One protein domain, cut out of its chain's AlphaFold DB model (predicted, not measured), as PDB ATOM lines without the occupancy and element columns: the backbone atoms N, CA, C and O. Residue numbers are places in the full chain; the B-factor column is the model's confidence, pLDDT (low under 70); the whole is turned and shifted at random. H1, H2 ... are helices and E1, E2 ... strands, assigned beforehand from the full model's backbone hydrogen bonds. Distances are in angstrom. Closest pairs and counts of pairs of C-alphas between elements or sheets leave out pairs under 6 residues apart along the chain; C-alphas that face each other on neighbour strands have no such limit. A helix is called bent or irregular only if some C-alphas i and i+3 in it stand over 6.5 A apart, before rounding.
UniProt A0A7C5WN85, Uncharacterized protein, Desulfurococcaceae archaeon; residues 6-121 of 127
ATOM      1  N   HIS A   6     282.857 265.118 304.367       35.88
ATOM      2  CA  HIS A   6     282.107 265.064 305.624       35.88
ATOM      3  C   HIS A   6     282.979 264.798 306.879       35.88
ATOM      4  O   HIS A   6     282.679 265.382 307.920       35.88
ATOM      5  N   PRO A   7     284.067 263.995 306.827       43.53
ATOM      6  CA  PRO A   7     284.890 263.723 308.013       43.53
ATOM      7  C   PRO A   7     285.909 264.827 308.344       43.53
ATOM      8  O   PRO A   7     286.248 265.035 309.505       43.53
ATOM      9  N   VAL A   8     286.416 265.555 307.342       39.03
ATOM     10  CA  VAL A   8     287.620 266.398 307.505       39.03
ATOM     11  C   VAL A   8     287.303 267.758 308.135       39.03
ATOM     12  O   VAL A   8     288.065 268.250 308.966       39.03
ATOM     13  N   VAL A   9     286.160 268.358 307.788       42.69
ATOM     14  CA  VAL A   9     285.715 269.637 308.380       42.69
ATOM     15  C   VAL A   9     285.177 269.428 309.801       42.69
ATOM     16  O   VAL A   9     285.343 270.299 310.651       42.69
ATOM     17  N   SER A  10     284.589 268.256 310.067       45.25
ATOM     18  CA  SER A  10     284.020 267.885 311.366       45.25
ATOM     19  C   SER A  10     285.070 267.568 312.431       45.25
ATOM     20  O   SER A  10     284.809 267.852 313.592       45.25
ATOM     21  N   HIS A  11     286.210 266.959 312.079       44.56
ATOM     22  CA  HIS A  11     287.170 266.462 313.078       44.56
ATOM     23  C   HIS A  11     288.350 267.393 313.374       44.56
ATOM     24  O   HIS A  11     288.897 267.332 314.466       44.56
ATOM     25  N   LEU A  12     288.777 268.243 312.435       44.19
ATOM     26  CA  LEU A  12     290.019 269.016 312.609       44.19
ATOM     27  C   LEU A  12     289.836 270.390 313.268       44.19
ATOM     28  O   LEU A  12     290.827 271.013 313.634       44.19
ATOM     29  N   TYR A  13     288.606 270.892 313.382       52.16
ATOM     30  CA  TYR A  13     288.374 272.314 313.661       52.16
ATOM     31  C   TYR A  13     287.347 272.598 314.774       52.16
ATOM     32  O   TYR A  13     287.179 273.763 315.136       52.16
ATOM     33  N   SER A  14     286.695 271.570 315.344       60.41
ATOM     34  CA  SER A  14     285.738 271.711 316.456       60.41
ATOM     35  C   SER A  14     286.394 271.736 317.830       60.41
ATOM     36  O   SER A  14     285.934 272.476 318.691       60.41
ATOM     37  N   ASP A  15     287.460 270.966 318.049       68.88
ATOM     38  CA  ASP A  15     287.873 270.618 319.416       68.88
ATOM     39  C   ASP A  15     288.577 271.769 320.138       68.88
ATOM     40  O   ASP A  15     288.298 272.026 321.306       68.88
ATOM     41  N   GLU A  16     289.437 272.519 319.445       75.19
ATOM     42  CA  GLU A  16     290.122 273.677 320.032       75.19
ATOM     43  C   GLU A  16     289.159 274.851 320.252       75.19
ATOM     44  O   GLU A  16     289.169 275.476 321.312       75.19
ATOM     45  N   LEU A  17     288.272 275.123 319.288       76.44
ATOM     46  CA  LEU A  17     287.242 276.147 319.445       76.44
ATOM     47  C   LEU A  17     286.266 275.770 320.568       76.44
ATOM     48  O   LEU A  17     285.968 276.611 321.413       76.44
ATOM     49  N   ALA A  18     285.812 274.514 320.621       78.12
ATOM     50  CA  ALA A  18     284.941 274.018 321.681       78.12
ATOM     51  C   ALA A  18     285.628 274.081 323.049       78.12
ATOM     52  O   ALA A  18     285.017 274.531 324.013       78.12
ATOM     53  N   LYS A  19     286.909 273.708 323.136       83.62
ATOM     54  CA  LYS A  19     287.690 273.807 324.372       83.62
ATOM     55  C   LYS A  19     287.820 275.255 324.843       83.62
ATOM     56  O   LYS A  19     287.489 275.541 325.987       83.62
ATOM     57  N   ASN A  20     288.218 276.172 323.962       84.94
ATOM     58  CA  ASN A  20     288.375 277.587 324.305       84.94
ATOM     59  C   ASN A  20     287.046 278.222 324.745       84.94
ATOM     60  O   ASN A  20     287.006 279.010 325.691       84.94
ATOM     61  N   LEU A  21     285.943 277.875 324.075       86.25
ATOM     62  CA  LEU A  21     284.608 278.353 324.442       86.25
ATOM     63  C   LEU A  21     284.139 277.760 325.769       86.25
ATOM     64  O   LEU A  21     283.589 278.494 326.587       86.25
ATOM     65  N   LEU A  22     284.386 276.471 326.007       90.00
ATOM     66  CA  LEU A  22     284.065 275.804 327.264       90.00
ATOM     67  C   LEU A  22     284.859 276.393 328.434       90.00
ATOM     68  O   LEU A  22     284.281 276.658 329.487       90.00
ATOM     69  N   GLU A  23     286.159 276.628 328.257       91.31
ATOM     70  CA  GLU A  23     287.021 277.253 329.265       91.31
ATOM     71  C   GLU A  23     286.543 278.668 329.588       91.31
ATOM     72  O   GLU A  23     286.359 279.007 330.760       91.31
ATOM     73  N   LYS A  24     286.254 279.470 328.556       91.56
ATOM     74  CA  LYS A  24     285.742 280.826 328.747       91.56
ATOM     75  C   LYS A  24     284.377 280.824 329.429       91.56
ATOM     76  O   LYS A  24     284.199 281.533 330.409       91.56
ATOM     77  N   PHE A  25     283.447 279.984 328.981       91.75
ATOM     78  CA  PHE A  25     282.131 279.851 329.606       91.75
ATOM     79  C   PHE A  25     282.237 279.449 331.072       91.75
ATOM     80  O   PHE A  25     281.632 280.082 331.930       91.75
ATOM     81  N   THR A  26     283.055 278.442 331.370       92.06
ATOM     82  CA  THR A  26     283.270 277.975 332.742       92.06
ATOM     83  C   THR A  26     283.828 279.089 333.625       92.06
ATOM     84  O   THR A  26     283.364 279.266 334.750       92.06
ATOM     85  N   SER A  27     284.803 279.850 333.119       93.50
ATOM     86  CA  SER A  27     285.396 280.976 333.840       93.50
ATOM     87  C   SER A  27     284.373 282.077 334.118       93.50
ATOM     88  O   SER A  27     284.242 282.516 335.258       93.50
ATOM     89  N   GLU A  28     283.629 282.504 333.098       93.44
ATOM     90  CA  GLU A  28     282.659 283.596 333.212       93.44
ATOM     91  C   GLU A  28     281.477 283.210 334.109       93.44
ATOM     92  O   GLU A  28     281.101 283.980 334.986       93.44
ATOM     93  N   VAL A  29     280.933 281.994 333.973       92.38
ATOM     94  CA  VAL A  29     279.847 281.516 334.846       92.38
ATOM     95  C   VAL A  29     280.296 281.457 336.305       92.38
ATOM     96  O   VAL A  29     279.554 281.888 337.185       92.38
ATOM     97  N   ARG A  30     281.514 280.973 336.585       91.50
ATOM     98  CA  ARG A  30     282.048 280.955 337.956       91.50
ATOM     99  C   ARG A  30     282.300 282.363 338.493       91.50
ATOM    100  O   ARG A  30     282.043 282.616 339.664       91.50
ATOM    101  N   ALA A  31     282.724 283.305 337.651       92.81
ATOM    102  CA  ALA A  31     282.916 284.699 338.051       92.81
ATOM    103  C   ALA A  31     281.608 285.401 338.467       92.81
ATOM    104  O   ALA A  31     281.647 286.380 339.214       92.81
ATOM    105  N   ARG A  32     280.445 284.892 338.032       89.19
ATOM    106  CA  ARG A  32     279.129 285.388 338.468       89.19
ATOM    107  C   ARG A  32     278.774 284.998 339.907       89.19
ATOM    108  O   ARG A  32     277.779 285.513 340.405       89.19
ATOM    109  N   ASN A  33     279.558 284.134 340.565       85.44
ATOM    110  CA  ASN A  33     279.308 283.635 341.926       85.44
ATOM    111  C   ASN A  33     277.867 283.126 342.103       85.44
ATOM    112  O   ASN A  33     277.168 283.483 343.050       85.44
ATOM    113  N   VAL A  34     277.394 282.341 341.131       87.62
ATOM    114  CA  VAL A  34     276.076 281.711 341.199       87.62
ATOM    115  C   VAL A  34     276.154 280.554 342.189       87.62
ATOM    116  O   VAL A  34     276.792 279.536 341.919       87.62
ATOM    117  N   ASP A  35     275.470 280.700 343.319       88.38
ATOM    118  CA  ASP A  35     275.482 279.754 344.439       88.38
ATOM    119  C   ASP A  35     275.179 278.314 343.995       88.38
ATOM    120  O   ASP A  35     275.845 277.364 344.421       88.38
ATOM    121  N   TYR A  36     274.198 278.142 343.100       88.88
ATOM    122  CA  TYR A  36     273.869 276.838 342.531       88.88
ATOM    123  C   TYR A  36     275.035 276.209 341.748       88.88
ATOM    124  O   TYR A  36     275.273 275.004 341.857       88.88
ATOM    125  N   ILE A  37     275.784 277.005 340.979       90.75
ATOM    126  CA  ILE A  37     276.929 276.520 340.201       90.75
ATOM    127  C   ILE A  37     278.010 275.993 341.142       90.75
ATOM    128  O   ILE A  37     278.449 274.854 340.988       90.75
ATOM    129  N   ASP A  38     278.391 276.778 342.145       89.12
ATOM    130  CA  ASP A  38     279.498 276.420 343.034       89.12
ATOM    131  C   ASP A  38     279.167 275.216 343.924       89.12
ATOM    132  O   ASP A  38     280.019 274.364 344.203       89.12
ATOM    133  N   LYS A  39     277.906 275.103 344.353       91.00
ATOM    134  CA  LYS A  39     277.455 274.007 345.218       91.00
ATOM    135  C   LYS A  39     277.201 272.727 344.433       91.00
ATOM    136  O   LYS A  39     277.645 271.652 344.859       91.00
ATOM    137  N   CYS A  40     276.512 272.831 343.299       92.94
ATOM    138  CA  CYS A  40     275.874 271.687 342.661       92.94
ATOM    139  C   CYS A  40     276.428 271.302 341.296       92.94
ATOM    140  O   CYS A  40     276.254 270.144 340.917       92.94
ATOM    141  N   VAL A  41     277.137 272.176 340.580       92.88
ATOM    142  CA  VAL A  41     277.728 271.807 339.287       92.88
ATOM    143  C   VAL A  41     279.110 271.190 339.492       92.88
ATOM    144  O   VAL A  41     280.015 271.785 340.068       92.88
ATOM    145  N   GLU A  42     279.268 269.953 339.033       92.44
ATOM    146  CA  GLU A  42     280.512 269.185 339.114       92.44
ATOM    147  C   GLU A  42     281.441 269.507 337.944       92.44
ATOM    148  O   GLU A  42     282.638 269.733 338.127       92.44
ATOM    149  N   SER A  43     280.889 269.550 336.734       92.06
ATOM    150  CA  SER A  43     281.654 269.790 335.519       92.06
ATOM    151  C   SER A  43     280.802 270.437 334.435       92.06
ATOM    152  O   SER A  43     279.573 270.355 334.434       92.06
ATOM    153  N   PHE A  44     281.487 271.088 333.501       91.62
ATOM    154  CA  PHE A  44     280.905 271.633 332.285       91.62
ATOM    155  C   PHE A  44     281.414 270.807 331.110       91.62
ATOM    156  O   PHE A  44     282.583 270.422 331.072       91.62
ATOM    157  N   SER A  45     280.550 270.548 330.139       89.12
ATOM    158  CA  SER A  45     280.935 269.900 328.888       89.12
ATOM    159  C   SER A  45     280.283 270.611 327.718       89.12
ATOM    160  O   SER A  45     279.201 271.173 327.854       89.12
ATOM    161  N   MET A  46     280.949 270.609 326.570       82.50
ATOM    162  CA  MET A  46     280.442 271.226 325.353       82.50
ATOM    163  C   MET A  46     280.289 270.163 324.277       82.50
ATOM    164  O   MET A  46     281.134 269.280 324.141       82.50
ATOM    165  N   TRP A  47     279.220 270.272 323.500       76.94
ATOM    166  CA  TRP A  47     279.050 269.517 322.271       76.94
ATOM    167  C   TRP A  47     278.877 270.485 321.109       76.94
ATOM    168  O   TRP A  47     278.319 271.577 321.257       76.94
ATOM    169  N   SER A  48     279.351 270.069 319.943       71.56
ATOM    170  CA  SER A  48     279.182 270.799 318.696       71.56
ATOM    171  C   SER A  48     278.784 269.837 317.590       71.56
ATOM    172  O   SER A  48     279.311 268.730 317.508       71.56
ATOM    173  N   SER A  49     277.886 270.277 316.721       65.75
ATOM    174  CA  SER A  49     277.470 269.573 315.519       65.75
ATOM    175  C   SER A  49     277.472 270.539 314.342       65.75
ATOM    176  O   SER A  49     277.067 271.696 314.471       65.75
ATOM    177  N   ALA A  50     277.936 270.062 313.191       60.69
ATOM    178  CA  ALA A  50     277.916 270.797 311.940       60.69
ATOM    179  C   ALA A  50     277.098 270.020 310.911       60.69
ATOM    180  O   ALA A  50     277.437 268.889 310.568       60.69
ATOM    181  N   CYS A  51     276.037 270.640 310.408       60.84
ATOM    182  CA  CYS A  51     275.230 270.125 309.316       60.84
ATOM    183  C   CYS A  51     275.517 270.955 308.062       60.84
ATOM    184  O   CYS A  51     275.331 272.173 308.062       60.84
ATOM    185  N   ILE A  52     275.998 270.305 307.003       56.19
ATOM    186  CA  ILE A  52     276.195 270.939 305.696       56.19
ATOM    187  C   ILE A  52     275.034 270.512 304.805       56.19
ATOM    188  O   ILE A  52     274.953 269.359 304.385       56.19
ATOM    189  N   GLU A  53     274.154 271.452 304.487       51.03
ATOM    190  CA  GLU A  53     273.099 271.255 303.505       51.03
ATOM    191  C   GLU A  53     273.669 271.530 302.113       51.03
ATOM    192  O   GLU A  53     273.952 272.671 301.737       51.03
ATOM    193  N   VAL A  54     273.876 270.462 301.341       51.81
ATOM    194  CA  VAL A  54     274.339 270.542 299.950       51.81
ATOM    195  C   VAL A  54     273.132 270.799 299.044       51.81
ATOM    196  O   VAL A  54     272.597 269.887 298.419       51.81
ATOM    197  N   LEU A  55     272.682 272.052 299.020       50.50
ATOM    198  CA  LEU A  55     271.695 272.579 298.069       50.50
ATOM    199  C   LEU A  55     272.412 273.283 296.900       50.50
ATOM    200  O   LEU A  55     273.637 273.416 296.914       50.50
ATOM    201  N   GLU A  56     271.662 273.792 295.912       38.31
ATOM    202  CA  GLU A  56     272.209 274.686 294.864       38.31
ATOM    203  C   GLU A  56     272.998 275.867 295.463       38.31
ATOM    204  O   GLU A  56     273.984 276.314 294.881       38.31
ATOM    205  N   ASN A  57     272.619 276.304 296.671       46.69
ATOM    206  CA  ASN A  57     273.399 277.187 297.530       46.69
ATOM    207  C   ASN A  57     273.758 276.447 298.830       46.69
ATOM    208  O   ASN A  57     272.872 276.260 299.664       46.69
ATOM    209  N   PRO A  58     275.016 276.017 299.040       54.44
ATOM    210  CA  PRO A  58     275.380 275.290 300.249       54.44
ATOM    211  C   PRO A  58     275.171 276.152 301.500       54.44
ATOM    212  O   PRO A  58     275.724 277.250 301.602       54.44
ATOM    213  N   ALA A  59     274.405 275.630 302.457       57.28
ATOM    214  CA  ALA A  59     274.199 276.236 303.767       57.28
ATOM    215  C   ALA A  59     274.888 275.383 304.837       57.28
ATOM    216  O   ALA A  59     274.815 274.157 304.813       57.28
ATOM    217  N   ILE A  60     275.585 276.026 305.773       61.59
ATOM    218  CA  ILE A  60     276.172 275.341 306.928       61.59
ATOM    219  C   ILE A  60     275.403 275.782 308.165       61.59
ATOM    220  O   ILE A  60     275.435 276.956 308.531       61.59
ATOM    221  N   SER A  61     274.729 274.830 308.805       64.12
ATOM    222  CA  SER A  61     274.132 274.997 310.123       64.12
ATOM    223  C   SER A  61     275.080 274.437 311.174       64.12
ATOM    224  O   SER A  61     275.608 273.334 311.037       64.12
ATOM    225  N   LEU A  62     275.326 275.214 312.222       61.84
ATOM    226  CA  LEU A  62     276.214 274.846 313.316       61.84
ATOM    227  C   LEU A  62     275.420 274.914 314.605       61.84
ATOM    228  O   LEU A  62     274.869 275.957 314.951       61.84
ATOM    229  N   THR A  63     275.358 273.796 315.311       68.81
ATOM    230  CA  THR A  63     274.702 273.694 316.609       68.81
ATOM    231  C   THR A  63     275.760 273.463 317.668       68.81
ATOM    232  O   THR A  63     276.642 272.627 317.502       68.81
ATOM    233  N   TYR A  64     275.671 274.201 318.763       71.69
ATOM    234  CA  TYR A  64     276.501 273.999 319.936       71.69
ATOM    235  C   TYR A  64     275.615 273.990 321.169       71.69
ATOM    236  O   TYR A  64     274.570 274.640 321.207       71.69
ATOM    237  N   GLY A  65     276.048 273.277 322.196       78.25
ATOM    238  CA  GLY A  65     275.438 273.385 323.508       78.25
ATOM    239  C   GLY A  65     276.440 273.084 324.601       78.25
ATOM    240  O   GLY A  65     277.449 272.413 324.380       78.25
ATOM    241  N   ILE A  66     276.154 273.611 325.786       83.69
ATOM    242  CA  ILE A  66     276.938 273.355 326.987       83.69
ATOM    243  C   ILE A  66     276.025 272.637 327.969       83.69
ATOM    244  O   ILE A  66     274.909 273.080 328.236       83.69
ATOM    245  N   TYR A  67     276.506 271.513 328.482       88.50
ATOM    246  CA  TYR A  67     275.846 270.738 329.513       88.50
ATOM    247  C   TYR A  67     276.552 270.956 330.842       88.50
ATOM    248  O   TYR A  67     277.783 270.927 330.928       88.50
ATOM    249  N   LEU A  68     275.747 271.131 331.881       89.62
ATOM    250  CA  LEU A  68     276.197 271.215 333.257       89.62
ATOM    251  C   LEU A  68     275.940 269.856 333.912       89.62
ATOM    252  O   LEU A  68     274.790 269.431 334.023       89.62
ATOM    253  N   SER A  69     277.004 269.170 334.324       91.06
ATOM    254  CA  SER A  69     276.889 267.969 335.151       91.06
ATOM    255  C   SER A  69     276.579 268.398 336.575       91.06
ATOM    256  O   SER A  69     277.344 269.157 337.172       91.06
ATOM    257  N   VAL A  70     275.463 267.929 337.122       90.38
ATOM    258  CA  VAL A  70     275.016 268.266 338.477       90.38
ATOM    259  C   VAL A  70     275.302 267.090 339.403       90.38
ATOM    260  O   VAL A  70     275.007 265.941 339.067       90.38
ATOM    261  N   LYS A  71     275.849 267.374 340.588       91.62
ATOM    262  CA  LYS A  71     276.087 266.374 341.632       91.62
ATOM    263  C   LYS A  71     274.794 265.629 341.949       91.62
ATOM    264  O   LYS A  71     273.738 266.225 342.147       91.62
ATOM    265  N   SER A  72     274.887 264.312 342.088       87.94
ATOM    266  CA  SER A  72     273.730 263.448 342.339       87.94
ATOM    267  C   SER A  72     273.237 263.448 343.795       87.94
ATOM    268  O   SER A  72     272.366 262.635 344.125       87.94
ATOM    269  N   SER A  73     273.757 264.342 344.650       90.44
ATOM    270  CA  SER A  73     273.409 264.441 346.072       90.44
ATOM    271  C   SER A  73     271.945 264.835 346.278       90.44
ATOM    272  O   SER A  73     271.339 265.530 345.463       90.44
ATOM    273  N   GLU A  74     271.361 264.396 347.393       89.06
ATOM    274  CA  GLU A  74     269.969 264.718 347.726       89.06
ATOM    275  C   GLU A  74     269.740 266.232 347.862       89.06
ATOM    276  O   GLU A  74     268.701 266.739 347.444       89.06
ATOM    277  N   GLU A  75     270.736 266.958 348.370       87.44
ATOM    278  CA  GLU A  75     270.721 268.419 348.471       87.44
ATOM    279  C   GLU A  75     270.606 269.076 347.094       87.44
ATOM    280  O   GLU A  75     269.715 269.893 346.896       87.44
ATOM    281  N   CYS A  76     271.412 268.666 346.110       88.56
ATOM    282  CA  CYS A  76     271.373 269.241 344.762       88.56
ATOM    283  C   CYS A  76     270.165 268.800 343.932       88.56
ATOM    284  O   CYS A  76     269.793 269.479 342.986       88.56
ATOM    285  N   ARG A  77     269.509 267.692 344.295       83.62
ATOM    286  CA  ARG A  77     268.212 267.319 343.703       83.62
ATOM    287  C   ARG A  77     267.065 268.194 344.208       83.62
ATOM    288  O   ARG A  77     266.061 268.328 343.516       83.62
ATOM    289  N   LYS A  78     267.186 268.721 345.430       87.06
ATOM    290  CA  LYS A  78     266.198 269.611 346.064       87.06
ATOM    291  C   LYS A  78     266.481 271.085 345.777       87.06
ATOM    292  O   LYS A  78     265.550 271.886 345.753       87.06
ATOM    293  N   LEU A  79     267.748 271.438 345.584       85.56
ATOM    294  CA  LEU A  79     268.188 272.764 345.186       85.56
ATOM    295  C   LEU A  79     267.968 272.907 343.676       85.56
ATOM    296  O   LEU A  79     268.692 272.315 342.889       85.56
ATOM    297  N   SER A  80     266.961 273.669 343.268       83.00
ATOM    298  CA  SER A  80     266.811 274.088 341.870       83.00
ATOM    299  C   SER A  80     267.389 275.492 341.715       83.00
ATOM    300  O   SER A  80     267.173 276.310 342.614       83.00
ATOM    301  N   PRO A  81     268.080 275.805 340.604       87.38
ATOM    302  CA  PRO A  81     268.514 277.170 340.353       87.38
ATOM    303  C   PRO A  81     267.286 278.077 340.247       87.38
ATOM    304  O   PRO A  81     266.274 277.718 339.637       87.38
ATOM    305  N   SER A  82     267.370 279.252 340.856       91.06
ATOM    306  CA  SER A  82     266.352 280.288 340.723       91.06
ATOM    307  C   SER A  82     266.307 280.837 339.294       91.06
ATOM    308  O   SER A  82     267.252 280.693 338.516       91.06
ATOM    309  N   GLN A  83     265.211 281.511 338.936       92.62
ATOM    310  CA  GLN A  83     265.095 282.136 337.617       92.62
ATOM    311  C   GLN A  83     266.206 283.167 337.373       92.62
ATOM    312  O   GLN A  83     266.721 283.249 336.266       92.62
ATOM    313  N   GLU A  84     266.601 283.923 338.399       91.69
ATOM    314  CA  GLU A  84     267.677 284.912 338.305       91.69
ATOM    315  C   GLU A  84     269.036 284.255 338.025       91.69
ATOM    316  O   GLU A  84     269.770 284.701 337.146       91.69
ATOM    317  N   GLU A  85     269.342 283.142 338.695       89.88
ATOM    318  CA  GLU A  85     270.555 282.365 338.426       89.88
ATOM    319  C   GLU A  85     270.545 281.775 337.009       89.88
ATOM    320  O   GLU A  85     271.563 281.810 336.319       89.88
ATOM    321  N   ILE A  86     269.390 281.286 336.540       90.38
ATOM    322  CA  ILE A  86     269.225 280.796 335.165       90.38
ATOM    323  C   ILE A  86     269.483 281.919 334.154       90.38
ATOM    324  O   ILE A  86     270.220 281.709 333.192       90.38
ATOM    325  N   GLU A  87     268.896 283.101 334.351       92.44
ATOM    326  CA  GLU A  87     269.113 284.246 333.460       92.44
ATOM    327  C   GLU A  87     270.567 284.743 333.513       92.44
ATOM    328  O   GLU A  87     271.132 285.074 332.473       92.44
ATOM    329  N   SER A  88     271.220 284.700 334.678       91.50
ATOM    330  CA  SER A  88     272.651 285.009 334.813       91.50
ATOM    331  C   SER A  88     273.520 284.054 333.984       91.50
ATOM    332  O   SER A  88     274.370 284.494 333.206       91.50
ATOM    333  N   ILE A  89     273.258 282.743 334.065       89.81
ATOM    334  CA  ILE A  89     273.963 281.728 333.266       89.81
ATOM    335  C   ILE A  89     273.700 281.931 331.765       89.81
ATOM    336  O   ILE A  89     274.626 281.833 330.959       89.81
ATOM    337  N   LYS A  90     272.457 282.241 331.370       89.31
ATOM    338  CA  LYS A  90     272.113 282.560 329.973       89.31
ATOM    339  C   LYS A  90     272.826 283.815 329.472       89.31
ATOM    340  O   LYS A  90     273.316 283.806 328.347       89.31
ATOM    341  N   GLY A  91     272.960 284.848 330.301       90.81
ATOM    342  CA  GLY A  91     273.694 286.062 329.943       90.81
ATOM    343  C   GLY A  91     275.143 285.772 329.543       90.81
ATOM    344  O   GLY A  91     275.638 286.324 328.564       90.81
ATOM    345  N   VAL A  92     275.797 284.820 330.215       91.50
ATOM    346  CA  VAL A  92     277.152 284.381 329.844       91.50
ATOM    347  C   VAL A  92     277.182 283.694 328.471       91.50
ATOM    348  O   VAL A  92     278.123 283.888 327.699       91.50
ATOM    349  N   PHE A  93     276.152 282.920 328.114       85.81
ATOM    350  CA  PHE A  93     276.046 282.373 326.756       85.81
ATOM    351  C   PHE A  93     275.946 283.476 325.705       85.81
ATOM    352  O   PHE A  93     276.616 283.388 324.674       85.81
ATOM    353  N   ASP A  94     275.137 284.503 325.958       88.44
ATOM    354  CA  ASP A  94     274.960 285.619 325.029       88.44
ATOM    355  C   ASP A  94     276.251 286.434 324.856       88.44
ATOM    356  O   ASP A  94     276.554 286.877 323.749       88.44
ATOM    357  N   GLU A  95     277.065 286.556 325.906       90.00
ATOM    358  CA  GLU A  95     278.381 287.210 325.856       90.00
ATOM    359  C   GLU A  95     279.414 286.419 325.041       90.00
ATOM    360  O   GLU A  95     280.271 286.997 324.366       90.00
ATOM    361  N   ILE A  96     279.342 285.087 325.075       85.62
ATOM    362  CA  ILE A  96     280.314 284.207 324.413       85.62
ATOM    363  C   ILE A  96     279.894 283.867 322.979       85.62
ATOM    364  O   ILE A  96     280.747 283.610 322.123       85.62
ATOM    365  N   LYS A  97     278.596 283.927 322.671       83.31
ATOM    366  CA  LYS A  97     278.038 283.662 321.340       83.31
ATOM    367  C   LYS A  97     278.750 284.420 320.202       83.31
ATOM    368  O   LYS A  97     279.083 283.768 319.212       83.31
ATOM    369  N   PRO A  98     279.073 285.725 320.302       85.62
ATOM    370  CA  PRO A  98     279.811 286.431 319.252       85.62
ATOM    371  C   PRO A  98     281.193 285.835 318.957       85.62
ATOM    372  O   PRO A  98     281.612 285.795 317.802       85.62
ATOM    373  N   ILE A  99     281.889 285.330 319.983       83.19
ATOM    374  CA  ILE A  99     283.215 284.704 319.851       83.19
ATOM    375  C   ILE A  99     283.093 283.411 319.049       83.19
ATOM    376  O   ILE A  99     283.889 283.155 318.143       83.19
ATOM    377  N   PHE A 100     282.063 282.621 319.354       77.44
ATOM    378  CA  PHE A 100     281.733 281.429 318.586       77.44
ATOM    379  C   PHE A 100     281.421 281.786 317.128       77.44
ATOM    380  O   PHE A 100     282.043 281.240 316.219       77.44
ATOM    381  N   GLU A 101     280.510 282.731 316.888       76.94
ATOM    382  CA  GLU A 101     280.123 283.128 315.533       76.94
ATOM    383  C   GLU A 101     281.312 283.640 314.710       76.94
ATOM    384  O   GLU A 101     281.432 283.325 313.525       76.94
ATOM    385  N   GLU A 102     282.209 284.419 315.317       81.88
ATOM    386  CA  GLU A 102     283.421 284.900 314.657       81.88
ATOM    387  C   GLU A 102     284.393 283.755 314.347       81.88
ATOM    388  O   GLU A 102     284.892 283.663 313.220       81.88
ATOM    389  N   GLY A 103     284.628 282.861 315.315       76.50
ATOM    390  CA  GLY A 103     285.435 281.655 315.130       76.50
ATOM    391  C   GLY A 103     284.916 280.819 313.964       76.50
ATOM    392  O   GLY A 103     285.661 280.516 313.031       76.50
ATOM    393  N   MET A 104     283.609 280.565 313.928       72.69
ATOM    394  CA  MET A 104     282.969 279.811 312.852       72.69
ATOM    395  C   MET A 104     283.028 280.523 311.499       72.69
ATOM    396  O   MET A 104     283.312 279.884 310.486       72.69
ATOM    397  N   LYS A 105     282.831 281.847 311.447       74.31
ATOM    398  CA  LYS A 105     282.981 282.628 310.205       74.31
ATOM    399  C   LYS A 105     284.401 282.526 309.645       74.31
ATOM    400  O   LYS A 105     284.564 282.389 308.431       74.31
ATOM    401  N   LYS A 106     285.430 282.581 310.500       75.88
ATOM    402  CA  LYS A 106     286.834 282.389 310.092       75.88
ATOM    403  C   LYS A 106     287.058 280.978 309.552       75.88
ATOM    404  O   LYS A 106     287.624 280.827 308.472       75.88
ATOM    405  N   LEU A 107     286.546 279.964 310.249       70.62
ATOM    406  CA  LEU A 107     286.636 278.568 309.818       70.62
ATOM    407  C   LEU A 107     285.969 278.344 308.455       70.62
ATOM    408  O   LEU A 107     286.575 277.754 307.560       70.62
ATOM    409  N   TYR A 108     284.769 278.886 308.252       70.25
ATOM    410  CA  TYR A 108     284.059 278.781 306.980       70.25
ATOM    411  C   TYR A 108     284.803 279.470 305.828       70.25
ATOM    412  O   TYR A 108     284.936 278.900 304.744       70.25
ATOM    413  N   LYS A 109     285.354 280.670 306.056       72.31
ATOM    414  CA  LYS A 109     286.184 281.362 305.056       72.31
ATOM    415  C   LYS A 109     287.419 280.542 304.673       72.31
ATOM    416  O   LYS A 109     287.718 280.432 303.486       72.31
ATOM    417  N   ASN A 110     288.090 279.930 305.648       70.38
ATOM    418  CA  ASN A 110     289.248 279.067 305.400       70.38
ATOM    419  C   ASN A 110     288.866 277.821 304.589       70.38
ATOM    420  O   ASN A 110     289.583 277.453 303.659       70.38
ATOM    421  N   TYR A 111     287.718 277.204 304.894       67.56
ATOM    422  CA  TYR A 111     287.172 276.096 304.107       67.56
ATOM    423  C   TYR A 111     286.922 276.499 302.648       67.56
ATOM    424  O   TYR A 111     287.385 275.812 301.739       67.56
ATOM    425  N   LEU A 112     286.244 277.626 302.407       68.12
ATOM    426  CA  LEU A 112     285.992 278.114 301.048       68.12
ATOM    427  C   LEU A 112     287.291 278.424 300.291       68.12
ATOM    428  O   LEU A 112     287.368 278.174 299.088       68.12
ATOM    429  N   GLY A 113     288.309 278.940 300.989       68.44
ATOM    430  CA  GLY A 113     289.652 279.134 300.443       68.44
ATOM    431  C   GLY A 113     290.272 277.819 299.970       68.44
ATOM    432  O   GLY A 113     290.577 277.681 298.788       68.44
ATOM    433  N   LYS A 114     290.348 276.819 300.858       65.75
ATOM    434  CA  LYS A 114     290.884 275.488 300.531       65.75
ATOM    435  C   LYS A 114     290.089 274.786 299.428       65.75
ATOM    436  O   LYS A 114     290.681 274.191 298.537       65.75
ATOM    437  N   LYS A 115     288.753 274.881 299.425       63.97
ATOM    438  CA  LYS A 115     287.909 274.316 298.355       63.97
ATOM    439  C   LYS A 115     288.301 274.868 296.978       63.97
ATOM    440  O   LYS A 115     288.447 274.091 296.042       63.97
ATOM    441  N   ARG A 116     288.530 276.182 296.867       61.16
ATOM    442  CA  ARG A 116     288.993 276.813 295.617       61.16
ATOM    443  C   ARG A 116     290.388 276.352 295.197       61.16
ATOM    444  O   ARG A 116     290.669 276.342 294.005       61.16
ATOM    445  N   GLU A 117     291.266 276.021 296.141       59.47
ATOM    446  CA  GLU A 117     292.590 275.457 295.847       59.47
ATOM    447  C   GLU A 117     292.470 274.017 295.332       59.47
ATOM    448  O   GLU A 117     293.073 273.682 294.315       59.47
ATOM    449  N   TYR A 118     291.621 273.192 295.953       58.06
ATOM    450  CA  TYR A 118     291.388 271.812 295.518       58.06
ATOM    451  C   TYR A 118     290.692 271.721 294.158       58.06
ATOM    452  O   TYR A 118     291.082 270.900 293.340       58.06
ATOM    453  N   GLU A 119     289.721 272.591 293.866       53.81
ATOM    454  CA  GLU A 119     289.086 272.657 292.537       53.81
ATOM    455  C   GLU A 119     290.060 273.094 291.427       53.81
ATOM    456  O   GLU A 119     289.813 272.838 290.252       53.81
ATOM    457  N   LYS A 120     291.175 273.744 291.787       49.56
ATOM    458  CA  LYS A 120     292.239 274.155 290.857       49.56
ATOM    459  C   LYS A 120     293.383 273.153 290.752       49.56
ATOM    460  O   LYS A 120     294.227 273.307 289.872       49.56
ATOM    461  N   THR A 121     293.443 272.173 291.645       43.69
ATOM    462  CA  THR A 121     294.525 271.193 291.673       43.69
ATOM    463  C   THR A 121     294.044 269.945 290.936       43.69
ATOM    464  O   THR A 121     293.081 269.329 291.394       43.69
TER     465      THR A 121
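What this domain is: This is residues 6 to 121 of the 127 residues of an uncharacterized protein of Desulfurococcaceae archaeon (UniProt A0A7C5WN85). A long, thin hairpin of two antiparallel strands, E1 and E2, makes one side of an elongated model; helix H2 packs on it, chiefly on E1, and the long bent helix H5 packs along H2, its two arms running the opposite way to H2. The short helices H3 and H4 sit near one end of the hairpin, H1 is near E1 towards the other end, and residues 112 to 121 stick out free. The printed part has 116 residues, with five named helices and two named strands in the order H1, H2, H3, E1, E2, H4, H5, and its class is mixed, helices and strands. It is loose, with a radius of gyration of the C-alphas of 18.1 A, and its C-alphas span 61 by 24 by 24 A.

Where its parts are: H1 is residues 6 to 11, beginning at C-alpha 6 at (282.107, 265.064, 305.624); it is neither bent nor irregular, but only just: C-alphas 6 and 9 are 6.4 A apart. H2 is residues 15 to 31, 23.9 A long, and H3 is residues 35 to 40. E1, residues 41 to 53, is 36.1 A long, and E2, residues 59 to 70, is 35.6 A long, beginning at C-alpha 59 at (274.199, 276.236, 303.767). H4 is residues 74 to 78. H5, residues 83 to 118, was assigned as one helix by its hydrogen bonds but is bent: C-alphas 95 and 98 are 6.8 A apart. Its arms are H5a, residues 83 to 95, 18.5 A, and H5b, residues 98 to 118, 30.2 A, ending at C-alpha 118 at (291.388, 271.812, 295.518).

How they stand to each other: E1 and E2 form a hairpin, antiparallel at 166 degrees, with N 45 and O 67 at 2.9 A and N 61 and O 51 at 2.8 A, within hydrogen-bond range. The closest C-alphas of H2 and E1 are those of Leu 22 and Met 46, 6.1 A apart. H2 touches H5a, closest at the C-alphas of Val 29 and Ile 89, 6.1 A, at a steep tilt of 42 degrees, opposite ways. H2 touches H5b with residues 17 to 21 alone, closest at the C-alphas of Leu 21 and Phe 100, 7.2 A, at a shallow tilt of 7 degrees, opposite ways. H5a and H5b stand at a steep tilt of 35.4 degrees, only just past shallow. H2 and H3 only just touch, with 3 pairs of C-alphas within 8 A, and touch only at the corner; the closest are those of Arg 30 and Ile 37, 7.1 A. H3 and H4 are close but not clearly touching, closest at the C-alphas of Cys 40 and Cys 76, 5.5 A. The closest C-alphas of H1 and E1 are those of Ser 10 and Ala 50, 6.8 A. Every O i to N i+4 pair is within hydrogen-bond range in H2, H3, H4, H5a and H5b; in H1 it is 1 of 2.

The domain as a whole: The two C-alphas farthest apart are those of Glu 74 and Lys 120, 61.8 A. The printed part has no cut, and its six links between named elements are tight. The mean pLDDT of the printed part is 76.4; it is under 70 at residues 6 to 15, 49 to 63 and 111 to 121.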